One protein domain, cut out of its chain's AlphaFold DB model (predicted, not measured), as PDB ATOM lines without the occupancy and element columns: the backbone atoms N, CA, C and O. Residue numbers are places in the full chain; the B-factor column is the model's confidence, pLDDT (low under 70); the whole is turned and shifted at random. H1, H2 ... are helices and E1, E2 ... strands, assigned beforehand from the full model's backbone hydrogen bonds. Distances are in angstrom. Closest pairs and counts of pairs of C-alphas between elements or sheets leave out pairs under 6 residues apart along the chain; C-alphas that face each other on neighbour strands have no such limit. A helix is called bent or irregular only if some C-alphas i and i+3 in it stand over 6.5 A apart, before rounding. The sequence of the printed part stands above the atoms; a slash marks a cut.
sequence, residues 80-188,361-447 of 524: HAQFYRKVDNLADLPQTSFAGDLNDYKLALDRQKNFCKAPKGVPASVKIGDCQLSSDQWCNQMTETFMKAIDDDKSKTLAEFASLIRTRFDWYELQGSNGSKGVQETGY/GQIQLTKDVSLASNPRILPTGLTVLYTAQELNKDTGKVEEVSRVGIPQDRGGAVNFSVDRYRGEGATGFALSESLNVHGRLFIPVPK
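What this domain is: This is residues 80 to 188 and 361 to 447 of the 524 residues of the protein "MltA domain-containing protein" of Bdellovibrio sp (UniProt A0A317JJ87). One long, strongly twisted sheet folds back on itself, its leaf E1 E4 E11 E7 facing its leaf E6 E9 E5 E10, with the sharply bent strand E8 as the hinge. H2 and H4 cover one face near E8, H5 covers the opposite face at E9, and H3 packs on H2, with the small hairpin of E2 and E3 at its first end. The 196 printed residues hold five named helices and eleven named strands, in the order H1 E1 H2 E2 E3 H3 H4 E4 E5 E6 E7 E8 E9 H5 E10 E11, of mixed class. The large sheet is mixed and runs E1 E4 E11 E7 E8 E6 E9 E5 E10. The whole is compact, with a radius of gyration of the C-alphas of 15.7 A, and spans 46 by 38 by 34 A.

How they stand to each other: Start at H1, residues 80 to 83, which only grazes the large sheet with residues 81 to 83, only just on it with 5 pairs of C-alphas within 10 A. E1, residues 84 to 86, is an edge strand of this folded sheet, one sheet bent into two leaves that face each other. H2, residues 102 to 117, is irregular: C-alphas 111 and 114 are 7.1 A apart. E2, residues 125 to 128, and E3, residues 131 to 134, form an antiparallel hairpin, with N 126 and O 133 at 2.9 A. H3, residues 135 to 151, touches H2, the closest C-alphas being those of Cys 116 and Asn 140 at 5.1 A; they run opposite ways at a tilt of 37 degrees, only just steep. H3 only grazes the large sheet, with residues 138 to 145. H4, residues 158 to 166, is close to H2 but not clearly touching; their closest C-alphas, those of Leu 102 and Leu 158, are 4.5 A apart. E4, residues 169 to 174, is antiparallel to E1, with N 85 and O 173 at 3.0 A. Next come E5, residues 183 to 188, and, across the cut, E6, residues 370 to 372. E7, residues 384 to 391, and E8, residues 398 to 409, form a hairpin, with N 386 and O 403 at 3.0 A. E8 bends by 77 degrees at residue 406, and its pairing is staggered: it pairs with E7 over its residues 398 to 405 and with E6, to which it is parallel, over its residues 406 to 409, with N 371 and O 406 at 2.8 A. H2 and H4 lie on the same face, at heights over the sheet of 9.2 A and 9.3 A. E9, residues 417 to 424, is antiparallel to E6, with N 372 and O 419 at 2.8 A, and parallel to E5, with N 418 and O 184 at 2.9 A. H5, residues 425 to 433, lies over E9 on the opposite face from H2, at a height over the sheet of 5.4 A. E10, residues 436 to 439, is the other edge strand, antiparallel to E5, with N 185 and O 437 at 2.8 A. It runs on into E11, residues 441 to 446, antiparallel to E4, with N 172 and O 443 at 2.9 A, and to E7, with N 385 and O 442 at 3.0 A. Every O i to N i+4 pair is within hydrogen-bond range in H3, H4 and H5; H2 has 10 of 12, and H1 is too short for such a pair.

Where its parts are: Find C-alpha 80 at (105.565, 65.029, 122.488), where H1 begins. H2 starts at C-alpha 102, (74.437, 68.179, 123.108), and runs 23.0 A; H3 runs 24.3 A. E8 is the longest strand by residues, 25.8 A from first to last C-alpha; E9 measures 21.4 A and E7 21.2 A. E11 ends at C-alpha 446, (91.079, 58.354, 132.246).

The domain as a whole: The C-alphas farthest apart, those of Gly 121 and Thr 395, are 49.7 A apart. Residues 189 to 360 are not printed; C-alphas 188 and 361 are 17.9 A apart. The links E1 to H2 and E6 to E7 are long. The mean pLDDT of the printed part is 86.8; residue 96, residues 121 to 124 and residues 177 to 181 are under 70.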
ATOM      1  N   HIS A  80     107.023  64.957 122.437       73.50
ATOM      2  CA  HIS A  80     105.565  65.029 122.488       73.50
ATOM      3  C   HIS A  80     104.988  65.252 123.901       73.50
ATOM      4  O   HIS A  80     104.077  66.057 124.081       73.50
ATOM      5  N   ALA A  81     105.575  64.618 124.921       72.19
ATOM      6  CA  ALA A  81     105.103  64.712 126.304       72.19
ATOM      7  C   ALA A  81     105.219  66.129 126.901       72.19
ATOM      8  O   ALA A  81     104.421  66.494 127.759       72.19
ATOM      9  N   GLN A  82     106.167  66.947 126.427       75.38
ATOM     10  CA  GLN A  82     106.401  68.293 126.968       75.38
ATOM     11  C   GLN A  82     105.270  69.281 126.638       75.38
ATOM     12  O   GLN A  82     105.214  70.373 127.196       75.38
ATOM     13  N   PHE A  83     104.388  68.923 125.698       80.56
ATOM     14  CA  PHE A  83     103.288  69.781 125.264       80.56
ATOM     15  C   PHE A  83     102.027  69.605 126.112       80.56
ATOM     16  O   PHE A  83     101.059  70.323 125.889       80.56
ATOM     17  N   TYR A  84     102.022  68.696 127.088       88.25
ATOM     18  CA  TYR A  84     100.885  68.484 127.976       88.25
ATOM     19  C   TYR A  84     101.222  68.925 129.387       88.25
ATOM     20  O   TYR A  84     102.082  68.342 130.045       88.25
ATOM     21  N   ARG A  85     100.501  69.930 129.876       90.94
ATOM     22  CA  ARG A  85     100.591  70.362 131.269       90.94
ATOM     23  C   ARG A  85      99.411  69.799 132.044       90.94
ATOM     24  O   ARG A  85      98.274  70.070 131.669       90.94
ATOM     25  N   LYS A  86      99.665  69.047 133.116       93.25
ATOM     26  CA  LYS A  86      98.598  68.572 134.006       93.25
ATOM     27  C   LYS A  86      97.841  69.768 134.595       93.25
ATOM     28  O   LYS A  86      98.448  70.781 134.932       93.25
ATOM     29  N   VAL A  87      96.519  69.664 134.654       94.06
ATOM     30  CA  VAL A  87      95.649  70.649 135.295       94.06
ATOM     31  C   VAL A  87      95.449  70.224 136.745       94.06
ATOM     32  O   VAL A  87      94.801  69.213 137.005       94.06
ATOM     33  N   ASP A  88      96.009  70.992 137.678       92.06
ATOM     34  CA  ASP A  88      95.948  70.679 139.112       92.06
ATOM     35  C   ASP A  88      94.648  71.173 139.764       92.06
ATOM     36  O   ASP A  88      94.138  70.551 140.695       92.06
ATOM     37  N   ASN A  89      94.080  72.273 139.257       91.62
ATOM     38  CA  ASN A  89      92.833  72.846 139.748       91.62
ATOM     39  C   ASN A  89      91.751  72.795 138.664       91.62
ATOM     40  O   ASN A  89      91.872  73.424 137.615       91.62
ATOM     41  N   LEU A  90      90.639  72.100 138.933       89.25
ATOM     42  CA  LEU A  90      89.514  72.028 137.995       89.25
ATOM     43  C   LEU A  90      88.920  73.408 137.673       89.25
ATOM     44  O   LEU A  90      88.299  73.549 136.626       89.25
ATOM     45  N   ALA A  91      89.111  74.428 138.517       89.00
ATOM     46  CA  ALA A  91      88.707  75.802 138.214       89.00
ATOM     47  C   ALA A  91      89.422  76.394 136.981       89.00
ATOM     48  O   ALA A  91      88.897  77.325 136.374       89.00
ATOM     49  N   ASP A  92      90.564  75.831 136.569       89.38
ATOM     50  CA  ASP A  92      91.308  76.283 135.389       89.38
ATOM     51  C   ASP A  92      90.704  75.792 134.066       89.38
ATOM     52  O   ASP A  92      91.056  76.317 133.003       89.38
ATOM     53  N   LEU A  93      89.818  74.789 134.121       90.00
ATOM     54  CA  LEU A  93      89.083  74.275 132.967       90.00
ATOM     55  C   LEU A  93      87.968  75.247 132.543       90.00
ATOM     56  O   LEU A  93      87.382  75.897 133.415       90.00
ATOM     57  N   PRO A  94      87.577  75.273 131.251       84.62
ATOM     58  CA  PRO A  94      86.564  76.194 130.730       84.62
ATOM     59  C   PRO A  94      85.272  76.152 131.555       84.62
ATOM     60  O   PRO A  94      84.801  75.069 131.900       84.62
ATOM     61  N   GLN A  95      84.730  77.312 131.932       75.75
ATOM     62  CA  GLN A  95      83.591  77.419 132.855       75.75
ATOM     63  C   GLN A  95      82.270  76.963 132.206       75.75
ATOM     64  O   GLN A  95      82.215  76.691 131.007       75.75
ATOM     65  N   THR A  96      81.205  76.860 133.005       64.19
ATOM     66  CA  THR A  96      79.959  76.133 132.688       64.19
ATOM     67  C   THR A  96      79.105  76.692 131.542       64.19
ATOM     68  O   THR A  96      78.187  75.998 131.112       64.19
ATOM     69  N   SER A  97      79.383  77.876 130.983       74.31
ATOM     70  CA  SER A  97      78.723  78.340 129.754       74.31
ATOM     71  C   SER A  97      79.384  77.722 128.516       74.31
ATOM     72  O   SER A  97      80.378  78.237 128.004       74.31
ATOM     73  N   PHE A  98      78.826  76.605 128.042       87.31
ATOM     74  CA  PHE A  98      79.273  75.918 126.829       87.31
ATOM     75  C   PHE A  98      78.388  76.260 125.632       87.31
ATOM     76  O   PHE A  98      77.182  76.023 125.662       87.31
ATOM     77  N   ALA A  99      78.999  76.772 124.567       89.31
ATOM     78  CA  ALA A  99      78.336  76.977 123.288       89.31
ATOM     79  C   ALA A  99      78.226  75.650 122.516       89.31
ATOM     80  O   ALA A  99      79.188  74.880 122.444       89.31
ATOM     81  N   GLY A 100      77.066  75.408 121.900       90.12
ATOM     82  CA  GLY A 100      76.780  74.216 121.093       90.12
ATOM     83  C   GLY A 100      75.577  73.410 121.589       90.12
ATOM     84  O   GLY A 100      74.976  73.728 122.614       90.12
ATOM     85  N   ASP A 101      75.239  72.359 120.841       93.00
ATOM     86  CA  ASP A 101      74.127  71.449 121.126       93.00
ATOM     87  C   ASP A 101      74.660  70.076 121.571       93.00
ATOM     88  O   ASP A 101      75.613  69.532 121.001       93.00
ATOM     89  N   LEU A 102      74.053  69.500 122.612       93.56
ATOM     90  CA  LEU A 102      74.437  68.179 123.108       93.56
ATOM     91  C   LEU A 102      74.126  67.069 122.089       93.56
ATOM     92  O   LEU A 102      74.871  66.093 122.011       93.56
ATOM     93  N   ASN A 103      73.059  67.200 121.303       95.00
ATOM     94  CA  ASN A 103      72.682  66.244 120.264       95.00
ATOM     95  C   ASN A 103      73.681  66.238 119.108       95.00
ATOM     96  O   ASN A 103      74.023  65.161 118.625       95.00
ATOM     97  N   ASP A 104      74.214  67.399 118.720       95.94
ATOM     98  CA  ASP A 104      75.283  67.476 117.715       95.94
ATOM     99  C   ASP A 104      76.544  66.759 118.210       95.94
ATOM    100  O   ASP A 104      77.167  65.983 117.482       95.94
ATOM    101  N   TYR A 105      76.893  66.945 119.485       95.19
ATOM    102  CA  TYR A 105      78.002  66.225 120.105       95.19
ATOM    103  C   TYR A 105      77.765  64.703 120.161       95.19
ATOM    104  O   TYR A 105      78.656  63.931 119.793       95.19
ATOM    105  N   LYS A 106      76.557  64.258 120.538       94.44
ATOM    106  CA  LYS A 106      76.157  62.836 120.500       94.44
ATOM    107  C   LYS A 106      76.272  62.256 119.090       94.44
ATOM    108  O   LYS A 106      76.852  61.188 118.909       94.44
ATOM    109  N   LEU A 107      75.763  62.981 118.096       95.00
ATOM    110  CA  LEU A 107      75.821  62.591 116.691       95.00
ATOM    111  C   LEU A 107      77.270  62.466 116.206       95.00
ATOM    112  O   LEU A 107      77.613  61.503 115.522       95.00
ATOM    113  N   ALA A 108      78.141  63.405 116.581       95.31
ATOM    114  CA  ALA A 108      79.557  63.345 116.241       95.31
ATOM    115  C   ALA A 108      80.249  62.113 116.858       95.31
ATOM    116  O   ALA A 108      80.996  61.428 116.161       95.31
ATOM    117  N   LEU A 109      79.980  61.789 118.129       93.12
ATOM    118  CA  LEU A 109      80.513  60.579 118.770       93.12
ATOM    119  C   LEU A 109      80.048  59.295 118.076       93.12
ATOM    120  O   LEU A 109      80.855  58.391 117.852       93.12
ATOM    121  N   ASP A 110      78.770  59.214 117.707       93.12
ATOM    122  CA  ASP A 110      78.231  58.043 117.012       93.12
ATOM    123  C   ASP A 110      78.905  57.843 115.642       93.12
ATOM    124  O   ASP A 110      79.385  56.751 115.327       93.12
ATOM    125  N   ARG A 111      79.087  58.932 114.883       92.38
ATOM    126  CA  ARG A 111      79.743  58.929 113.562       92.38
ATOM    127  C   ARG A 111      81.183  58.404 113.576       92.38
ATOM    128  O   ARG A 111      81.622  57.839 112.576       92.38
ATOM    129  N   GLN A 112      81.926  58.543 114.679       90.44
ATOM    130  CA  GLN A 112      83.302  58.023 114.775       90.44
ATOM    131  C   GLN A 112      83.411  56.596 115.325       90.44
ATOM    132  O   GLN A 112      84.481  55.990 115.238       90.44
ATOM    133  N   LYS A 113      82.331  56.028 115.870       89.06
ATOM    134  CA  LYS A 113      82.344  54.717 116.535       89.06
ATOM    135  C   LYS A 113      82.868  53.607 115.628       89.06
ATOM    136  O   LYS A 113      83.747  52.840 116.022       89.06
ATOM    137  N   ASN A 114      82.358  53.539 114.399       86.88
ATOM    138  CA  ASN A 114      82.770  52.519 113.430       86.88
ATOM    139  C   ASN A 114      84.226  52.709 112.997       86.88
ATOM    140  O   ASN A 114      84.964  51.731 112.885       86.88
ATOM    141  N   PHE A 115      84.657  53.962 112.829       87.62
ATOM    142  CA  PHE A 115      86.047  54.277 112.520       87.62
ATOM    143  C   PHE A 115      87.000  53.836 113.638       87.62
ATOM    144  O   PHE A 115      88.059  53.276 113.358       87.62
ATOM    145  N   CYS A 116      86.640  54.061 114.904       87.75
ATOM    146  CA  CYS A 116      87.486  53.652 116.019       87.75
ATOM    147  C   CYS A 116      87.623  52.127 116.111       87.75
ATOM    148  O   CYS A 116      88.735  51.648 116.346       87.75
ATOM    149  N   LYS A 117      86.529  51.382 115.885       85.38
ATOM    150  CA  LYS A 117      86.497  49.913 115.996       85.38
ATOM    151  C   LYS A 117      87.345  49.198 114.949       85.38
ATOM    152  O   LYS A 117      87.782  48.075 115.188       85.38
ATOM    153  N   ALA A 118      87.559  49.820 113.793       81.38
ATOM    154  CA  ALA A 118      88.390  49.248 112.748       81.38
ATOM    155  C   ALA A 118      89.878  49.281 113.165       81.38
ATOM    156  O   ALA A 118      90.378  50.350 113.529       81.38
ATOM    157  N   PRO A 119      90.610  48.152 113.103       71.38
ATOM    158  CA  PRO A 119      92.043  48.143 113.375       71.38
ATOM    159  C   PRO A 119      92.764  48.963 112.306       71.38
ATOM    160  O   PRO A 119      92.604  48.714 111.110       71.38
ATOM    161  N   LYS A 120      93.577  49.937 112.721       71.81
ATOM    162  CA  LYS A 120      94.189  50.888 111.778       71.81
ATOM    163  C   LYS A 120      95.607  50.499 111.350       71.81
ATOM    164  O   LYS A 120      96.278  51.253 110.652       71.81
ATOM    165  N   GLY A 121      96.076  49.325 111.778       58.00
ATOM    166  CA  GLY A 121      97.266  48.658 111.237       58.00
ATOM    167  C   GLY A 121      98.612  49.323 111.536       58.00
ATOM    168  O   GLY A 121      99.628  48.864 111.021       58.00
ATOM    169  N   VAL A 122      98.660  50.375 112.363       56.03
ATOM    170  CA  VAL A 122      99.919  51.049 112.709       56.03
ATOM    171  C   VAL A 122     100.012  51.303 114.216       56.03
ATOM    172  O   VAL A 122      99.171  52.016 114.772       56.03
ATOM    173  N   PRO A 123     101.056  50.784 114.888       52.97
ATOM    174  CA  PRO A 123     101.192  50.781 116.344       52.97
ATOM    175  C   PRO A 123     101.706  52.120 116.892       52.97
ATOM    176  O   PRO A 123     102.568  52.159 117.767       52.97
ATOM    177  N   ALA A 124     101.227  53.249 116.369       66.62
ATOM    178  CA  ALA A 124     101.632  54.535 116.913       66.62
ATOM    179  C   ALA A 124     100.968  54.758 118.277       66.62
ATOM    180  O   ALA A 124      99.747  54.930 118.364       66.62
ATOM    181  N   SER A 125     101.779  54.749 119.332       76.44
ATOM    182  CA  SER A 125     101.370  55.130 120.681       76.44
ATOM    183  C   SER A 125     101.415  56.640 120.862       76.44
ATOM    184  O   SER A 125     102.318  57.311 120.361       76.44
ATOM    185  N   VAL A 126     100.458  57.158 121.624       79.44
ATOM    186  CA  VAL A 126     100.423  58.552 122.063       79.44
ATOM    187  C   VAL A 126     100.469  58.549 123.586       79.44
ATOM    188  O   VAL A 126      99.672  57.859 124.227       79.44
ATOM    189  N   LYS A 127     101.421  59.297 124.153       86.19
ATOM    190  CA  LYS A 127     101.602  59.437 125.599       86.19
ATOM    191  C   LYS A 127     101.100  60.807 126.056       86.19
ATOM    192  O   LYS A 127     101.543  61.822 125.526       86.19
ATOM    193  N   ILE A 128     100.200  60.829 127.037       88.31
ATOM    194  CA  ILE A 128      99.656  62.047 127.653       88.31
ATOM    195  C   ILE A 128      99.787  61.897 129.169       88.31
ATOM    196  O   ILE A 128      99.141  61.039 129.770       88.31
ATOM    197  N   GLY A 129     100.662  62.694 129.788       86.75
ATOM    198  CA  GLY A 129     101.090  62.442 131.166       86.75
ATOM    199  C   GLY A 129     101.724  61.055 131.295       86.75
ATOM    200  O   GLY A 129     102.577  60.687 130.486       86.75
ATOM    201  N   ASP A 130     101.271  60.269 132.269       85.62
ATOM    202  CA  ASP A 130     101.729  58.886 132.469       85.62
ATOM    203  C   ASP A 130     100.968  57.858 131.618       85.62
ATOM    204  O   ASP A 130     101.431  56.730 131.453       85.62
ATOM    205  N   CYS A 131      99.841  58.255 131.022       88.38
ATOM    206  CA  CYS A 131      98.993  57.401 130.196       88.38
ATOM    207  C   CYS A 131      99.609  57.200 128.808       88.38
ATOM    208  O   CYS A 131      99.825  58.168 128.073       88.38
ATOM    209  N   GLN A 132      99.861  55.948 128.417       87.94
ATOM    210  CA  GLN A 132     100.345  55.607 127.079       87.94
ATOM    211  C   GLN A 132      99.453  54.543 126.444       87.94
ATOM    212  O   GLN A 132      99.487  53.378 126.826       87.94
ATOM    213  N   LEU A 133      98.698  54.946 125.423       86.12
ATOM    214  CA  LEU A 133      97.818  54.066 124.657       86.12
ATOM    215  C   LEU A 133      98.185  54.108 123.171       86.12
ATOM    216  O   LEU A 133      98.729  55.098 122.669       86.12
ATOM    217  N   SER A 134      97.886  53.034 122.441       83.69
ATOM    218  CA  SER A 134      97.906  53.053 120.978       83.69
ATOM    219  C   SER A 134      96.843  54.016 120.436       83.69
ATOM    220  O   SER A 134      95.852  54.316 121.100       83.69
ATOM    221  N   SER A 135      97.019  54.486 119.202       80.38
ATOM    222  CA  SER A 135      96.017  55.324 118.523       80.38
ATOM    223  C   SER A 135      94.636  54.650 118.436       80.38
ATOM    224  O   SER A 135      93.611  55.330 118.429       80.38
ATOM    225  N   ASP A 136      94.593  53.317 118.385       82.94
ATOM    226  CA  ASP A 136      93.346  52.545 118.349       82.94
ATOM    227  C   ASP A 136      92.712  52.425 119.729       82.94
ATOM    228  O   ASP A 136      91.499  52.577 119.852       82.94
ATOM    229  N   GLN A 137      93.527  52.238 120.769       87.31
ATOM    230  CA  GLN A 137      93.067  52.239 122.155       87.31
ATOM    231  C   GLN A 137      92.514  53.607 122.555       87.31
ATOM    232  O   GLN A 137      91.401  53.663 123.062       87.31
ATOM    233  N   TRP A 138      93.224  54.702 122.251       88.75
ATOM    234  CA  TRP A 138      92.714  56.061 122.467       88.75
ATOM    235  C   TRP A 138      91.348  56.259 121.808       88.75
ATOM    236  O   TRP A 138      90.417  56.719 122.460       88.75
ATOM    237  N   CYS A 139      91.214  55.857 120.541       88.94
ATOM    238  CA  CYS A 139      89.974  56.042 119.793       88.94
ATOM    239  C   CYS A 139      88.820  55.236 120.395       88.94
ATOM    240  O   CYS A 139      87.770  55.796 120.710       88.94
ATOM    241  N   ASN A 140      89.020  53.928 120.575       89.38
ATOM    242  CA  ASN A 140      87.979  53.022 121.055       89.38
ATOM    243  C   ASN A 140      87.585  53.317 122.496       89.38
ATOM    244  O   ASN A 140      86.419  53.594 122.767       89.38
ATOM    245  N   GLN A 141      88.561  53.320 123.405       89.81
ATOM    246  CA  GLN A 141      88.305  53.447 124.833       89.81
ATOM    247  C   GLN A 141      87.649  54.786 125.166       89.81
ATOM    248  O   GLN A 141      86.686  54.818 125.931       89.81
ATOM    249  N   MET A 142      88.132  55.894 124.594       91.69
ATOM    250  CA  MET A 142      87.568  57.212 124.898       91.69
ATOM    251  C   MET A 142      86.193  57.398 124.268       91.69
ATOM    252  O   MET A 142      85.297  57.883 124.955       91.69
ATOM    253  N   THR A 143      85.982  56.943 123.027       92.19
ATOM    254  CA  THR A 143      84.652  56.994 122.398       92.19
ATOM    255  C   THR A 143      83.631  56.225 123.233       92.19
ATOM    256  O   THR A 143      82.594  56.780 123.584       92.19
ATOM    257  N   GLU A 144      83.937  54.985 123.630       90.69
ATOM    258  CA  GLU A 144      83.045  54.182 124.476       90.69
ATOM    259  C   GLU A 144      82.822  54.816 125.851       90.69
ATOM    260  O   GLU A 144      81.692  54.848 126.336       90.69
ATOM    261  N   THR A 145      83.869  55.383 126.459       92.00
ATOM    262  CA  THR A 145      83.761  56.058 127.759       92.00
ATOM    263  C   THR A 145      82.837  57.272 127.684       92.00
ATOM    264  O   THR A 145      81.997  57.447 128.566       92.00
ATOM    265  N   PHE A 146      82.951  58.109 126.646       92.06
ATOM    266  CA  PHE A 146      82.079  59.275 126.485       92.06
ATOM    267  C   PHE A 146      80.650  58.893 126.120       92.06
ATOM    268  O   PHE A 146      79.729  59.489 126.668       92.06
ATOM    269  N   MET A 147      80.452  57.891 125.259       90.12
ATOM    270  CA  MET A 147      79.115  57.376 124.953       90.12
ATOM    271  C   MET A 147      78.436  56.837 126.213       90.12
ATOM    272  O   MET A 147      77.338  57.265 126.547       90.12
ATOM    273  N   LYS A 148      79.131  56.000 126.993       90.06
ATOM    274  CA  LYS A 148      78.612  55.515 128.274       90.06
ATOM    275  C   LYS A 148      78.330  56.658 129.249       90.06
ATOM    276  O   LYS A 148      77.306  56.659 129.917       90.06
ATOM    277  N   ALA A 149      79.217  57.653 129.321       89.88
ATOM    278  CA  ALA A 149      79.009  58.807 130.187       89.88
ATOM    279  C   ALA A 149      77.750  59.607 129.825       89.88
ATOM    280  O   ALA A 149      77.174  60.205 130.727       89.88
ATOM    281  N   ILE A 150      77.364  59.624 128.547       89.06
ATOM    282  CA  ILE A 150      76.121  60.226 128.057       89.06
ATOM    283  C   ILE A 150      74.914  59.357 128.410       89.06
ATOM    284  O   ILE A 150      73.913  59.894 128.870       89.06
ATOM    285  N   ASP A 151      75.002  58.047 128.181       87.25
ATOM    286  CA  ASP A 151      73.891  57.113 128.398       87.25
ATOM    287  C   ASP A 151      73.539  56.970 129.888       87.25
ATOM    288  O   ASP A 151      72.366  56.899 130.253       87.25
ATOM    289  N   ASP A 152      74.554  56.975 130.757       86.50
ATOM    290  CA  ASP A 152      74.401  56.873 132.214       86.50
ATOM    291  C   ASP A 152      73.868  58.174 132.853       86.50
ATOM    292  O   ASP A 152      73.573  58.209 134.051       86.50
ATOM    293  N   ASP A 153      73.789  59.266 132.091       80.75
ATOM    294  CA  ASP A 153      73.538  60.606 132.608       80.75
ATOM    295  C   ASP A 153      72.217  61.218 132.110       80.75
ATOM    296  O   ASP A 153      71.653  60.838 131.086       80.75
ATOM    297  N   LYS A 154      71.690  62.188 132.867       83.56
ATOM    298  CA  LYS A 154      70.424  62.881 132.568       83.56
ATOM    299  C   LYS A 154      70.619  64.304 132.030       83.56
ATOM    300  O   LYS A 154      69.647  65.062 132.013       83.56
ATOM    301  N   SER A 155      71.833  64.681 131.616       87.69
ATOM    302  CA  SER A 155      72.110  65.997 131.031       87.69
ATOM    303  C   SER A 155      71.223  66.236 129.823       87.69
ATOM    304  O   SER A 155      71.125  65.422 128.902       87.69
ATOM    305  N   LYS A 156      70.593  67.402 129.827       89.00
ATOM    306  CA  LYS A 156      69.772  67.919 128.737       89.00
ATOM    307  C   LYS A 156      70.564  68.888 127.871       89.00
ATOM    308  O   LYS A 156      70.221  69.086 126.711       89.00
ATOM    309  N   THR A 157      71.620  69.478 128.426       90.94
ATOM    310  CA  THR A 157      72.440  70.494 127.762       90.94
ATOM    311  C   THR A 157      73.909  70.094 127.701       90.94
ATOM    312  O   THR A 157      74.403  69.298 128.503       90.94
ATOM    313  N   LEU A 158      74.639  70.692 126.754       90.81
ATOM    314  CA  LEU A 158      76.080  70.481 126.627       90.81
ATOM    315  C   LEU A 158      76.830  70.998 127.863       90.81
ATOM    316  O   LEU A 158      77.807  70.390 128.281       90.81
ATOM    317  N   ALA A 159      76.340  72.081 128.472       88.94
ATOM    318  CA  ALA A 159      76.869  72.648 129.709       88.94
ATOM    319  C   ALA A 159      76.776  71.676 130.897       88.94
ATOM    320  O   ALA A 159      77.761  71.487 131.614       88.94
ATOM    321  N   GLU A 160      75.622  71.032 131.091       89.75
ATOM    322  CA  GLU A 160      75.433  70.012 132.134       89.75
ATOM    323  C   GLU A 160      76.371  68.819 131.906       89.75
ATOM    324  O   GLU A 160      77.099  68.424 132.820       89.75
ATOM    325  N   PHE A 161      76.445  68.324 130.665       90.88
ATOM    326  CA  PHE A 161      77.312  67.199 130.324       90.88
ATOM    327  C   PHE A 161      78.797  67.543 130.504       90.88
ATOM    328  O   PHE A 161      79.560  66.770 131.086       90.88
ATOM    329  N   ALA A 162      79.220  68.728 130.052       89.25
ATOM    330  CA  ALA A 162      80.578  69.218 130.245       89.25
ATOM    331  C   ALA A 162      80.910  69.344 131.739       89.25
ATOM    332  O   ALA A 162      81.995  68.948 132.159       89.25
ATOM    333  N   SER A 163      79.969  69.828 132.558       86.00
ATOM    334  CA  SER A 163      80.122  69.900 134.015       86.00
ATOM    335  C   SER A 163      80.358  68.518 134.637       86.00
ATOM    336  O   SER A 163      81.278  68.341 135.438       86.00
ATOM    337  N   LEU A 164      79.590  67.515 134.204       87.44
ATOM    338  CA  LEU A 164      79.705  66.134 134.666       87.44
ATOM    339  C   LEU A 164      81.088  65.535 134.382       87.44
ATOM    340  O   LEU A 164      81.730  64.983 135.280       87.44
ATOM    341  N   ILE A 165      81.566  65.634 133.137       89.81
ATOM    342  CA  ILE A 165      82.818  64.979 132.733       89.81
ATOM    343  C   ILE A 165      84.056  65.612 133.380       89.81
ATOM    344  O   ILE A 165      85.053  64.915 133.556       89.81
ATOM    345  N   ARG A 166      84.003  66.878 133.828       89.75
ATOM    346  CA  ARG A 166      85.137  67.552 134.499       89.75
ATOM    347  C   ARG A 166      85.718  66.750 135.656       89.75
ATOM    348  O   ARG A 166      86.927  66.748 135.837       89.75
ATOM    349  N   THR A 167      84.874  66.062 136.421       88.69
ATOM    350  CA  THR A 167      85.296  65.317 137.619       88.69
ATOM    351  C   THR A 167      85.660  63.856 137.335       88.69
ATOM    352  O   THR A 167      86.263  63.196 138.187       88.69
ATOM    353  N   ARG A 168      85.319  63.341 136.144       90.12
ATOM    354  CA  ARG A 168      85.502  61.931 135.752       90.12
ATOM    355  C   ARG A 168      86.889  61.631 135.178       90.12
ATOM    356  O   ARG A 168      87.301  60.474 135.186       90.12
ATOM    357  N   PHE A 169      87.617  62.655 134.743       92.88
ATOM    358  CA  PHE A 169      88.921  62.533 134.091       92.88
ATOM    359  C   PHE A 169      89.991  63.351 134.812       92.88
ATOM    360  O   PHE A 169      89.678  64.327 135.494       92.88
ATOM    361  N   ASP A 170      91.247  62.960 134.621       94.06
ATOM    362  CA  ASP A 170      92.376  63.871 134.789       94.06
ATOM    363  C   ASP A 170      92.494  64.733 133.533       94.06
ATOM    364  O   ASP A 170      92.224  64.266 132.426       94.06
ATOM    365  N   TRP A 171      92.902  65.990 133.679       94.88
ATOM    366  CA  TRP A 171      92.951  66.924 132.557       94.88
ATOM    367  C   TRP A 171      94.363  67.407 132.280       94.88
ATOM    368  O   TRP A 171      95.145  67.665 133.194       94.88
ATOM    369  N   TYR A 172      94.663  67.567 130.994       93.75
ATOM    370  CA  TYR A 172      95.925  68.108 130.515       93.75
ATOM    371  C   TYR A 172      95.663  69.247 129.537       93.75
ATOM    372  O   TYR A 172      94.930  69.084 128.566       93.75
ATOM    373  N   GLU A 173      96.272  70.400 129.772       92.69
ATOM    374  CA  GLU A 173      96.235  71.531 128.854       92.69
ATOM    375  C   GLU A 173      97.314  71.369 127.780       92.69
ATOM    376  O   GLU A 173      98.506  71.247 128.092       92.69
ATOM    377  N   LEU A 174      96.893  71.397 126.514       89.75
ATOM    378  CA  LEU A 174      97.794  71.394 125.371       89.75
ATOM    379  C   LEU A 174      98.475  72.760 125.257       89.75
ATOM    380  O   LEU A 174      97.836  73.779 125.000       89.75
ATOM    381  N   GLN A 175      99.790  72.769 125.426       84.88
ATOM    382  CA  GLN A 175     100.616  73.952 125.250       84.88
ATOM    383  C   GLN A 175     100.812  74.225 123.756       84.88
ATOM    384  O   GLN A 175     101.100  73.317 122.969       84.88
ATOM    385  N   GLY A 176     100.668  75.490 123.359       72.19
ATOM    386  CA  GLY A 176     100.902  75.901 121.981       72.19
ATOM    387  C   GLY A 176     102.367  75.764 121.565       72.19
ATOM    388  O   GLY A 176     103.273  75.545 122.377       72.19
ATOM    389  N   SER A 177     102.631  75.918 120.265       67.12
ATOM    390  CA  SER A 177     104.006  75.887 119.764       67.12
ATOM    391  C   SER A 177     104.845  76.994 120.417       67.12
ATOM    392  O   SER A 177     104.450  78.155 120.379       67.12
ATOM    393  N   ASN A 178     106.020  76.639 120.948       59.69
ATOM    394  CA  ASN A 178     106.944  77.519 121.686       59.69
ATOM    395  C   ASN A 178     106.479  77.946 123.095       59.69
ATOM    396  O   ASN A 178     106.921  78.983 123.582       59.69
ATOM    397  N   GLY A 179     105.607  77.177 123.758       57.84
ATOM    398  CA  GLY A 179     105.182  77.486 125.131       57.84
ATOM    399  C   GLY A 179     104.243  78.694 125.228       57.84
ATOM    400  O   GLY A 179     104.128  79.306 126.289       57.84
ATOM    401  N   SER A 180     103.588  79.065 124.121       59.09
ATOM    402  CA  SER A 180     102.537  80.083 124.110       59.09
ATOM    403  C   SER A 180     101.340  79.647 124.959       59.09
ATOM    404  O   SER A 180     101.022  78.459 125.030       59.09
ATOM    405  N   LYS A 181     100.631  80.626 125.543       60.06
ATOM    406  CA  LYS A 181      99.466  80.457 126.440       60.06
ATOM    407  C   LYS A 181      98.208  79.845 125.782       60.06
ATOM    408  O   LYS A 181      97.109  80.041 126.288       60.06
ATOM    409  N   GLY A 182      98.339  79.165 124.645       75.00
ATOM    410  CA  GLY A 182      97.197  78.606 123.936       75.00
ATOM    411  C   GLY A 182      97.518  77.992 122.577       75.00
ATOM    412  O   GLY A 182      98.594  78.195 122.009       75.00
ATOM    413  N   VAL A 183      96.538  77.249 122.079       86.75
ATOM    414  CA  VAL A 183      96.445  76.582 120.783       86.75
ATOM    415  C   VAL A 183      95.808  77.545 119.783       86.75
ATOM    416  O   VAL A 183      94.819  78.206 120.097       86.75
ATOM    417  N   GLN A 184      96.372  77.633 118.578       89.06
ATOM    418  CA  GLN A 184      95.750  78.406 117.505       89.06
ATOM    419  C   GLN A 184      94.490  77.681 117.013       89.06
ATOM    420  O   GLN A 184      94.547  76.491 116.702       89.06
ATOM    421  N   GLU A 185      93.387  78.410 116.921       90.06
ATOM    422  CA  GLU A 185      92.121  77.970 116.348       90.06
ATOM    423  C   GLU A 185      91.868  78.725 115.037       90.06
ATOM    424  O   GLU A 185      91.850  79.962 115.004       90.06
ATOM    425  N   THR A 186      91.662  77.967 113.966       92.12
ATOM    426  CA  THR A 186      91.163  78.449 112.672       92.12
ATOM    427  C   THR A 186      89.823  77.785 112.348       92.12
ATOM    428  O   THR A 186      89.322  76.972 113.134       92.12
ATOM    429  N   GLY A 187      89.203  78.159 111.229       93.50
ATOM    430  CA  GLY A 187      88.023  77.475 110.715       93.50
ATOM    431  C   GLY A 187      88.214  76.994 109.284       93.50
ATOM    432  O   GLY A 187      88.882  77.654 108.492       93.50
ATOM    433  N   TYR A 188      87.517  75.913 108.948       95.62
ATOM    434  CA  TYR A 188      87.391  75.386 107.589       95.62
ATOM    435  C   TYR A 188      85.934  75.012 107.302       95.62
ATOM    436  O   TYR A 188      85.099  74.953 108.217       95.62
ATOM    437  N   GLY A 361      89.170  58.916 107.581       83.19
ATOM    438  CA  GLY A 361      88.600  57.571 107.658       83.19
ATOM    439  C   GLY A 361      87.093  57.496 107.416       83.19
ATOM    440  O   GLY A 361      86.461  56.585 107.938       83.19
ATOM    441  N   GLN A 362      86.533  58.434 106.640       87.88
ATOM    442  CA  GLN A 362      85.105  58.491 106.298       87.88
ATOM    443  C   GLN A 362      84.178  58.790 107.491       87.88
ATOM    444  O   GLN A 362      82.986  58.495 107.446       87.88
ATOM    445  N   ILE A 363      84.695  59.418 108.552       91.81
ATOM    446  CA  ILE A 363      83.843  59.981 109.607       91.81
ATOM    447  C   ILE A 363      83.106  61.190 109.030       91.81
ATOM    448  O   ILE A 363      83.747  62.140 108.590       91.81
ATOM    449  N   GLN A 364      81.772  61.177 109.029       94.12
ATOM    450  CA  GLN A 364      81.003  62.350 108.608       94.12
ATOM    451  C   GLN A 364      81.202  63.493 109.614       94.12
ATOM    452  O   GLN A 364      81.127  63.267 110.822       94.12
ATOM    453  N   LEU A 365      81.450  64.709 109.129       95.56
ATOM    454  CA  LEU A 365      81.717  65.850 110.002       95.56
ATOM    455  C   LEU A 365      80.421  66.445 110.558       95.56
ATOM    456  O   LEU A 365      79.379  66.500 109.899       95.56
ATOM    457  N   THR A 366      80.504  66.924 111.790       96.69
ATOM    458  CA  THR A 366      79.452  67.653 112.486       96.69
ATOM    459  C   THR A 366      79.918  69.084 112.700       96.69
ATOM    460  O   THR A 366      80.961  69.327 113.314       96.69
ATOM    461  N   LYS A 367      79.141  70.039 112.184       96.25
ATOM    462  CA  LYS A 367      79.408  71.471 112.329       96.25
ATOM    463  C   LYS A 367      79.657  71.829 113.798       96.25
ATOM    464  O   LYS A 367      78.933  71.391 114.681       96.25
ATOM    465  N   ASP A 368      80.692  72.626 114.033       94.75
ATOM    466  CA  ASP A 368      81.105  73.186 115.324       94.75
ATOM    467  C   ASP A 368      81.541  72.179 116.402       94.75
ATOM    468  O   ASP A 368      81.964  72.601 117.482       94.75
ATOM    469  N   VAL A 369      81.506  70.877 116.097       96.25
ATOM    470  CA  VAL A 369      81.988  69.792 116.965       96.25
ATOM    471  C   VAL A 369      83.240  69.142 116.384       96.25
ATOM    472  O   VAL A 369      84.208  68.914 117.112       96.25
ATOM    473  N   SER A 370      83.249  68.841 115.085       96.69
ATOM    474  CA  SER A 370      84.396  68.206 114.438       96.69
ATOM    475  C   SER A 370      85.568  69.178 114.311       96.69
ATOM    476  O   SER A 370      85.421  70.312 113.845       96.69
ATOM    477  N   LEU A 371      86.746  68.703 114.709       95.88
ATOM    478  CA  LEU A 371      88.007  69.425 114.626       95.88
ATOM    479  C   LEU A 371      88.977  68.694 113.697       95.88
ATOM    480  O   LEU A 371      89.195  67.483 113.840       95.88
ATOM    481  N   ALA A 372      89.630  69.442 112.812       93.50
ATOM    482  CA  ALA A 372      90.839  68.995 112.156       93.50
ATOM    483  C   ALA A 372      92.037  69.184 113.091       93.50
ATOM    484  O   ALA A 372      92.195  70.229 113.722       93.50
ATOM    485  N   SER A 373      92.896  68.170 113.193       89.19
ATOM    486  CA  SER A 373      94.065  68.207 114.079       89.19
ATOM    487  C   SER A 373      95.228  67.359 113.560       89.19
ATOM    488  O   SER A 373      95.112  66.629 112.571       89.19
ATOM    489  N   ASN A 374      96.375  67.435 114.237       84.75
ATOM    490  CA  ASN A 374      97.437  66.454 114.057       84.75
ATOM    491  C   ASN A 374      97.198  65.256 114.997       84.75
ATOM    492  O   ASN A 374      97.358  65.418 116.206       84.75
ATOM    493  N   PRO A 375      96.940  64.039 114.480       82.56
ATOM    494  CA  PRO A 375      96.632  62.851 115.290       82.56
ATOM    495  C   PRO A 375      97.777  62.397 116.204       82.56
ATOM    496  O   PRO A 375      97.559  61.615 117.121       82.56
ATOM    497  N   ARG A 376      99.013  62.858 115.948       78.81
ATOM    498  CA  ARG A 376     100.159  62.614 116.838       78.81
ATOM    499  C   ARG A 376     100.092  63.456 118.108       78.81
ATOM    500  O   ARG A 376     100.753  63.103 119.068       78.81
ATOM    501  N   ILE A 377      99.354  64.568 118.082       81.19
ATOM    502  CA  ILE A 377      99.200  65.521 119.190       81.19
ATOM    503  C   ILE A 377      97.797  65.416 119.800       81.19
ATOM    504  O   ILE A 377      97.640  65.475 121.011       81.19
ATOM    505  N   LEU A 378      96.768  65.242 118.979       85.94
ATOM    506  CA  LEU A 378      95.393  65.034 119.417       85.94
ATOM    507  C   LEU A 378      94.876  63.738 118.787       85.94
ATOM    508  O   LEU A 378      94.405  63.769 117.651       85.94
ATOM    509  N   PRO A 379      95.009  62.588 119.478       83.69
ATOM    510  CA  PRO A 379      94.425  61.332 119.028       83.69
ATOM    511  C   PRO A 379      92.954  61.467 118.638       83.69
ATOM    512  O   PRO A 379      92.173  62.151 119.301       83.69
ATOM    513  N   THR A 380      92.562  60.751 117.589       82.75
ATOM    514  CA  THR A 380      91.150  60.583 117.231       82.75
ATOM    515  C   THR A 380      90.398  59.866 118.352       82.75
ATOM    516  O   THR A 380      90.967  59.008 119.027       82.75
ATOM    517  N   GLY A 381      89.120  60.200 118.527       78.44
ATOM    518  CA  GLY A 381      88.235  59.625 119.543       78.44
ATOM    519  C   GLY A 381      88.264  60.325 120.902       78.44
ATOM    520  O   GLY A 381      87.447  60.010 121.764       78.44
ATOM    521  N   LEU A 382      89.153  61.304 121.091       88.25
ATOM    522  CA  LEU A 382      89.100  62.207 122.239       88.25
ATOM    523  C   LEU A 382      87.904  63.158 122.148       88.25
ATOM    524  O   LEU A 382      87.544  63.615 121.067       88.25
ATOM    525  N   THR A 383      87.390  63.551 123.307       92.31
ATOM    526  CA  THR A 383      86.578  64.759 123.466       92.31
ATOM    527  C   THR A 383      87.441  65.811 124.132       92.31
ATOM    528  O   THR A 383      87.970  65.556 125.204       92.31
ATOM    529  N   VAL A 384      87.592  66.985 123.534       94.06
ATOM    530  CA  VAL A 384      88.369  68.088 124.111       94.06
ATOM    531  C   VAL A 384      87.443  69.189 124.606       94.06
ATOM    532  O   VAL A 384      86.397  69.442 124.008       94.06
ATOM    533  N   LEU A 385      87.847  69.866 125.679       94.38
ATOM    534  CA  LEU A 385      87.265  71.152 126.061       94.38
ATOM    535  C   LEU A 385      88.199  72.245 125.568       94.38
ATOM    536  O   LEU A 385      89.411  72.107 125.703       94.38
ATOM    537  N   TYR A 386      87.674  73.327 125.014       92.19
ATOM    538  CA  TYR A 386      88.517  74.441 124.592       92.19
ATOM    539  C   TYR A 386      87.806  75.780 124.737       92.19
ATOM    540  O   TYR A 386      86.576  75.836 124.756       92.19
ATOM    541  N   THR A 387      88.587  76.849 124.882       90.19
ATOM    542  CA  THR A 387      88.073  78.212 124.753       90.19
ATOM    543  C   THR A 387      88.103  78.607 123.285       90.19
ATOM    544  O   THR A 387      89.095  78.377 122.594       90.19
ATOM    545  N   ALA A 388      87.000  79.177 122.819       86.44
ATOM    546  CA  ALA A 388      86.819  79.661 121.460       86.44
ATOM    547  C   ALA A 388      86.393  81.126 121.500       86.44
ATOM    548  O   ALA A 388      85.811  81.581 122.481       86.44
ATOM    549  N   GLN A 389      86.650  81.861 120.427       83.25
ATOM    550  CA  GLN A 389      86.138  83.220 120.256       83.25
ATOM    551  C   GLN A 389      84.954  83.180 119.290       83.25
ATOM    552  O   GLN A 389      85.069  82.639 118.188       83.25
ATOM    553  N   GLU A 390      83.815  83.736 119.693       80.88
ATOM    554  CA  GLU A 390      82.594  83.750 118.887       80.88
ATOM    555  C   GLU A 390      81.981  85.133 118.790       80.88
ATOM    556  O   GLU A 390      81.941  85.880 119.758       80.88
ATOM    557  N   LEU A 391      81.465  85.463 117.607       78.56
ATOM    558  CA  LEU A 391      80.664  86.663 117.431       78.56
ATOM    559  C   LEU A 391      79.302  86.460 118.102       78.56
ATOM    560  O   LEU A 391      78.463  85.703 117.609       78.56
ATOM    561  N   ASN A 392      79.071  87.179 119.191       80.62
ATOM    562  CA  ASN A 392      77.756  87.335 119.777       80.62
ATOM    563  C   ASN A 392      76.908  88.206 118.838       80.62
ATOM    564  O   ASN A 392      77.248  89.354 118.546       80.62
ATOM    565  N   LYS A 393      75.819  87.636 118.314       78.88
ATOM    566  CA  LYS A 393      74.963  88.305 117.324       78.88
ATOM    567  C   LYS A 393      74.143  89.444 117.920       78.88
ATOM    568  O   LYS A 393      73.857  90.397 117.203       78.88
ATOM    569  N   ASP A 394      73.806  89.356 119.202       83.06
ATOM    570  CA  ASP A 394      72.990  90.357 119.887       83.06
ATOM    571  C   ASP A 394      73.826  91.590 120.233       83.06
ATOM    572  O   ASP A 394      73.379  92.726 120.083       83.06
ATOM    573  N   THR A 395      75.071  91.377 120.669       85.69
ATOM    574  CA  THR A 395      75.982  92.465 121.056       85.69
ATOM    575  C   THR A 395      76.870  92.944 119.907       85.69
ATOM    576  O   THR A 395      77.461  94.023 119.994       85.69
ATOM    577  N   GLY A 396      77.002  92.146 118.843       82.44
ATOM    578  CA  GLY A 396      77.933  92.372 117.738       82.44
ATOM    579  C   GLY A 396      79.410  92.251 118.134       82.44
ATOM    580  O   GLY A 396      80.281  92.653 117.361       82.44
ATOM    581  N   LYS A 397      79.715  91.744 119.336       81.19
ATOM    582  CA  LYS A 397      81.080  91.630 119.868       81.19
ATOM    583  C   LYS A 397      81.585  90.200 119.777       81.19
ATOM    584  O   LYS A 397      80.818  89.252 119.877       81.19
ATOM    585  N   VAL A 398      82.895  90.058 119.605       81.12
ATOM    586  CA  VAL A 398      83.559  88.763 119.753       81.12
ATOM    587  C   VAL A 398      83.774  88.503 121.242       81.12
ATOM    588  O   VAL A 398      84.360  89.336 121.934       81.12
ATOM    589  N   GLU A 399      83.266  87.375 121.720       85.69
ATOM    590  CA  GLU A 399      83.282  86.953 123.116       85.69
ATOM    591  C   GLU A 399      83.958  85.585 123.240       85.69
ATOM    592  O   GLU A 399      83.824  84.724 122.366       85.69
ATOM    593  N   GLU A 400      84.685  85.379 124.338       86.69
ATOM    594  CA  GLU A 400      85.250  84.069 124.648       86.69
ATOM    595  C   GLU A 400      84.155  83.149 125.197       86.69
ATOM    596  O   GLU A 400      83.437  83.504 126.134       86.69
ATOM    597  N   VAL A 401      84.046  81.949 124.634       88.62
ATOM    598  CA  VAL A 401      83.091  80.912 125.037       88.62
ATOM    599  C   VAL A 401      83.808  79.585 125.273       88.62
ATOM    600  O   VAL A 401      84.856  79.313 124.685       88.62
ATOM    601  N   SER A 402      83.226  78.717 126.100       91.62
ATOM    602  CA  SER A 402      83.680  77.330 126.234       91.62
ATOM    603  C   SER A 402      83.031  76.456 125.161       91.62
ATOM    604  O   SER A 402      81.846  76.610 124.860       91.62
ATOM    605  N   ARG A 403      83.768  75.491 124.613       92.69
ATOM    606  CA  ARG A 403      83.247  74.502 123.662       92.69
ATOM    607  C   ARG A 403      83.743  73.096 123.943       92.69
ATOM    608  O   ARG A 403      84.761  72.886 124.604       92.69
ATOM    609  N   VAL A 404      82.994  72.144 123.397       94.06
ATOM    610  CA  VAL A 404      83.368  70.736 123.290       94.06
ATOM    611  C   VAL A 404      83.698  70.443 121.830       94.06
ATOM    612  O   VAL A 404      82.989  70.904 120.938       94.06
ATOM    613  N   GLY A 405      84.776  69.708 121.574       95.00
ATOM    614  CA  GLY A 405      85.174  69.325 120.220       95.00
ATOM    615  C   GLY A 405      85.710  67.904 120.151       95.00
ATOM    616  O   GLY A 405      86.113  67.334 121.163       95.00
ATOM    617  N   ILE A 406      85.720  67.336 118.950       95.44
ATOM    618  CA  ILE A 406      86.188  65.974 118.694       95.44
ATOM    619  C   ILE A 406      87.164  66.000 117.509       95.44
ATOM    620  O   ILE A 406      86.782  66.444 116.424       95.44
ATOM    621  N   PRO A 407      88.417  65.528 117.665       94.00
ATOM    622  CA  PRO A 407      89.365  65.392 116.561       94.00
ATOM    623  C   PRO A 407      88.912  64.324 115.549       94.00
ATOM    624  O   PRO A 407      89.203  63.140 115.718       94.00
ATOM    625  N   GLN A 408      88.201  64.735 114.498       93.81
ATOM    626  CA  GLN A 408      87.581  63.853 113.488       93.81
ATOM    627  C   GLN A 408      88.098  64.092 112.073       93.81
ATOM    628  O   GLN A 408      87.708  63.397 111.135       93.81
ATOM    629  N   ASP A 409      88.996  65.059 111.918       92.62
ATOM    630  CA  ASP A 409      89.572  65.414 110.634       92.62
ATOM    631  C   ASP A 409      91.038  65.831 110.756       92.62
ATOM    632  O   ASP A 409      91.628  65.814 111.846       92.62
ATOM    633  N   ARG A 410      91.658  66.188 109.627       86.69
ATOM    634  CA  ARG A 410      93.064  66.582 109.540       86.69
ATOM    635  C   ARG A 410      93.328  67.575 108.440       86.69
ATOM    636  O   ARG A 410      92.954  67.365 107.297       86.69
ATOM    637  N   GLY A 411      94.165  68.550 108.767       77.81
ATOM    638  CA  GLY A 411      94.717  69.472 107.788       77.81
ATOM    639  C   GLY A 411      96.227  69.332 107.670       77.81
ATOM    640  O   GLY A 411      96.953  69.247 108.663       77.81
ATOM    641  N   GLY A 412      96.740  69.405 106.442       70.62
ATOM    642  CA  GLY A 412      98.180  69.455 106.179       70.62
ATOM    643  C   GLY A 412      98.872  70.685 106.786       70.62
ATOM    644  O   GLY A 412     100.099  70.685 106.930       70.62
ATOM    645  N   ALA A 413      98.131  71.733 107.156       70.81
ATOM    646  CA  ALA A 413      98.624  72.914 107.868       70.81
ATOM    647  C   ALA A 413      98.545  72.787 109.402       70.81
ATOM    648  O   ALA A 413      99.332  73.428 110.103       70.81
ATOM    649  N   VAL A 414      97.690  71.897 109.905       70.50
ATOM    650  CA  VAL A 414      97.334  71.784 111.319       70.50
ATOM    651  C   VAL A 414      98.395  70.977 112.073       70.50
ATOM    652  O   VAL A 414      98.746  69.861 111.685       70.50
ATOM    653  N   ASN A 415      98.989  71.565 113.117       75.50
ATOM    654  CA  ASN A 415      99.990  70.890 113.960       75.50
ATOM    655  C   ASN A 415      99.628  71.050 115.443       75.50
ATOM    656  O   ASN A 415      98.865  70.244 115.954       75.50
ATOM    657  N   PHE A 416     100.131  72.095 116.110       78.62
ATOM    658  CA  PHE A 416      99.728  72.502 117.473       78.62
ATOM    659  C   PHE A 416      98.571  73.506 117.432       78.62
ATOM    660  O   PHE A 416      98.557  74.510 118.139       78.62
ATOM    661  N   SER A 417      97.659  73.264 116.505       86.69
ATOM    662  CA  SER A 417      96.492  74.078 116.219       86.69
ATOM    663  C   SER A 417      95.316  73.137 116.008       86.69
ATOM    664  O   SER A 417      95.510  71.933 115.811       86.69
ATOM    665  N   VAL A 418      94.115  73.687 116.044       91.75
ATOM    666  CA  VAL A 418      92.901  72.995 115.624       91.75
ATOM    667  C   VAL A 418      92.210  73.828 114.561       91.75
ATOM    668  O   VAL A 418      92.256  75.055 114.606       91.75
ATOM    669  N   ASP A 419      91.597  73.148 113.603       94.12
ATOM    670  CA  ASP A 419      90.724  73.778 112.619       94.12
ATOM    671  C   ASP A 419      89.298  73.334 112.909       94.12
ATOM    672  O   ASP A 419      89.024  72.135 112.963       94.12
ATOM    673  N   ARG A 420      88.390  74.269 113.151       95.31
ATOM    674  CA  ARG A 420      87.004  73.938 113.473       95.31
ATOM    675  C   ARG A 420      86.178  73.842 112.202       95.31
ATOM    676  O   ARG A 420      86.186  74.769 111.398       95.31
ATOM    677  N   TYR A 421      85.420  72.759 112.049       97.06
ATOM    678  CA  TYR A 421      84.525  72.610 110.909       97.06
ATOM    679  C   TYR A 421      83.293  73.509 111.067       97.06
ATOM    680  O   TYR A 421      82.529  73.349 112.020       97.06
ATOM    681  N   ARG A 422      83.076  74.455 110.146       96.19
ATOM    682  CA  ARG A 422      82.031  75.497 110.259       96.19
ATOM    683  C   ARG A 422      80.788  75.248 109.406       96.19
ATOM    684  O   ARG A 422      79.871  76.074 109.393       96.19
ATOM    685  N   GLY A 423      80.704  74.083 108.771       95.69
ATOM    686  CA  GLY A 423      79.569  73.681 107.945       95.69
ATOM    687  C   GLY A 423      79.789  73.951 106.460       95.69
ATOM    688  O   GLY A 423      80.917  74.071 105.986       95.69
ATOM    689  N   GLU A 424      78.688  74.034 105.724       95.19
ATOM    690  CA  GLU A 424      78.691  74.032 104.261       95.19
ATOM    691  C   GLU A 424      78.355  75.418 103.681       95.19
ATOM    692  O   GLU A 424      77.699  76.256 104.316       95.19
ATOM    693  N   GLY A 425      78.807  75.656 102.450       95.12
ATOM    694  CA  GLY A 425      78.441  76.805 101.626       95.12
ATOM    695  C   GLY A 425      78.860  78.162 102.191       95.12
ATOM    696  O   GLY A 425      79.785  78.283 102.992       95.12
ATOM    697  N   ALA A 426      78.162  79.215 101.756       94.62
ATOM    698  CA  ALA A 426      78.503  80.600 102.087       94.62
ATOM    699  C   ALA A 426      78.469  80.890 103.599       94.62
ATOM    700  O   ALA A 426      79.289  81.658 104.101       94.62
ATOM    701  N   THR A 427      77.550  80.257 104.335       94.19
ATOM    702  CA  THR A 427      77.486  80.381 105.797       94.19
ATOM    703  C   THR A 427      78.709  79.748 106.451       94.19
ATOM    704  O   THR A 427      79.303  80.367 107.331       94.19
ATOM    705  N   GLY A 428      79.105  78.545 106.015       95.31
ATOM    706  CA  GLY A 428      80.330  77.897 106.485       95.31
ATOM    707  C   GLY A 428      81.562  78.759 106.220       95.31
ATOM    708  O   GLY A 428      82.323  79.020 107.146       95.31
ATOM    709  N   PHE A 429      81.678  79.299 105.003       95.31
ATOM    710  CA  PHE A 429      82.765  80.194 104.599       95.31
ATOM    711  C   PHE A 429      82.865  81.458 105.466       95.31
ATOM    712  O   PHE A 429      83.936  81.831 105.939       95.31
ATOM    713  N   ALA A 430      81.745  82.144 105.701       92.06
ATOM    714  CA  ALA A 430      81.746  83.362 106.509       92.06
ATOM    715  C   ALA A 430      82.150  83.082 107.968       92.06
ATOM    716  O   ALA A 430      82.838  83.889 108.594       92.06
ATOM    717  N   LEU A 431      81.727  81.934 108.504       91.38
ATOM    718  CA  LEU A 431      82.030  81.502 109.865       91.38
ATOM    719  C   LEU A 431      83.449  80.939 110.028       91.38
ATOM    720  O   LEU A 431      83.949  80.941 111.155       91.38
ATOM    721  N   SER A 432      84.070  80.414 108.970       92.94
ATOM    722  CA  SER A 432      85.470  79.977 108.988       92.94
ATOM    723  C   SER A 432      86.422  81.165 108.915       92.94
ATOM    724  O   SER A 432      87.337  81.261 109.727       92.94
ATOM    725  N   GLU A 433      86.137  82.142 108.052       90.12
ATOM    726  CA  GLU A 433      86.941  83.364 107.899       90.12
ATOM    727  C   GLU A 433      86.985  84.242 109.159       90.12
ATOM    728  O   GLU A 433      87.902  85.050 109.322       90.12
ATOM    729  N   SER A 434      86.019  84.099 110.073       85.12
ATOM    730  CA  SER A 434      86.041  84.807 111.357       85.12
ATOM    731  C   SER A 434      87.027  84.212 112.372       85.12
ATOM    732  O   SER A 434      87.213  84.793 113.440       85.12
ATOM    733  N   LEU A 435      87.634  83.055 112.081       86.00
ATOM    734  CA  LEU A 435      88.481  82.317 113.016       86.00
ATOM    735  C   LEU A 435      89.957  82.404 112.640       86.00
ATOM    736  O   LEU A 435      90.430  81.798 111.684       86.00
ATOM    737  N   ASN A 436      90.702  83.132 113.462       86.81
ATOM    738  CA  ASN A 436      92.154  83.053 113.541       86.81
ATOM    739  C   ASN A 436      92.581  83.571 114.916       86.81
ATOM    740  O   ASN A 436      93.058  84.698 115.067       86.81
ATOM    741  N   VAL A 437      92.304  82.771 115.938       85.94
ATOM    742  CA  VAL A 437      92.432  83.166 117.343       85.94
ATOM    743  C   VAL A 437      93.305  82.174 118.095       85.94
ATOM    744  O   VAL A 437      93.641  81.111 117.584       85.94
ATOM    745  N   HIS A 438      93.729  82.535 119.301       86.81
ATOM    746  CA  HIS A 438      94.398  81.603 120.202       86.81
ATOM    747  C   HIS A 438      93.488  81.358 121.397       86.81
ATOM    748  O   HIS A 438      93.015  82.312 122.011       86.81
ATOM    749  N   GLY A 439      93.264  80.087 121.707       87.19
ATOM    750  CA  GLY A 439      92.456  79.636 122.834       87.19
ATOM    751  C   GLY A 439      93.190  78.582 123.652       87.19
ATOM    752  O   GLY A 439      94.294  78.159 123.316       87.19
ATOM    753  N   ARG A 440      92.596  78.142 124.753       90.88
ATOM    754  CA  ARG A 440      93.131  77.065 125.596       90.88
ATOM    755  C   ARG A 440      92.434  75.768 125.221       90.88
ATOM    756  O   ARG A 440      91.230  75.785 125.009       90.88
ATOM    757  N   LEU A 441      93.158  74.653 125.156       93.19
ATOM    758  CA  LEU A 441      92.598  73.342 124.814       93.19
ATOM    759  C   LEU A 441      93.000  72.318 125.868       93.19
ATOM    760  O   LEU A 441      94.170  72.213 126.232       93.19
ATOM    761  N   PHE A 442      92.027  71.544 126.329       93.94
ATOM    762  CA  PHE A 442      92.148  70.612 127.435       93.94
ATOM    763  C   PHE A 442      91.724  69.218 127.004       93.94
ATOM    764  O   PHE A 442      90.677  69.020 126.383       93.94
ATOM    765  N   ILE A 443      92.555  68.250 127.365       93.94
ATOM    766  CA  ILE A 443      92.440  66.858 126.966       93.94
ATOM    767  C   ILE A 443      92.127  66.027 128.211       93.94
ATOM    768  O   ILE A 443      92.890  66.089 129.181       93.94
ATOM    769  N   PRO A 444      91.039  65.249 128.197       94.00
ATOM    770  CA  PRO A 444      90.709  64.329 129.266       94.00
ATOM    771  C   PRO A 444      91.513  63.037 129.127       94.00
ATOM    772  O   PRO A 444      91.607  62.445 128.051       94.00
ATOM    773  N   VAL A 445      92.039  62.574 130.252       93.00
ATOM    774  CA  VAL A 445      92.748  61.308 130.412       93.00
ATOM    775  C   VAL A 445      92.018  60.487 131.480       93.00
ATOM    776  O   VAL A 445      91.710  61.013 132.552       93.00
ATOM    777  N   PRO A 446      91.694  59.204 131.231       89.88
ATOM    778  CA  PRO A 446      91.079  58.354 132.246       89.88
ATOM    779  C   PRO A 446      91.975  58.231 133.484       89.88
ATOM    780  O   PRO A 446      93.154  57.914 133.349       89.88
ATOM    781  N   LYS A 447      91.406  58.402 134.687       87.31
ATOM    782  CA  LYS A 447      92.154  58.330 135.963       87.31
ATOM    783  C   LYS A 447      92.903  57.007 136.166       87.31
ATOM    784  O   LYS A 447      93.965  56.979 136.768       87.31
TER     785      LYS A 447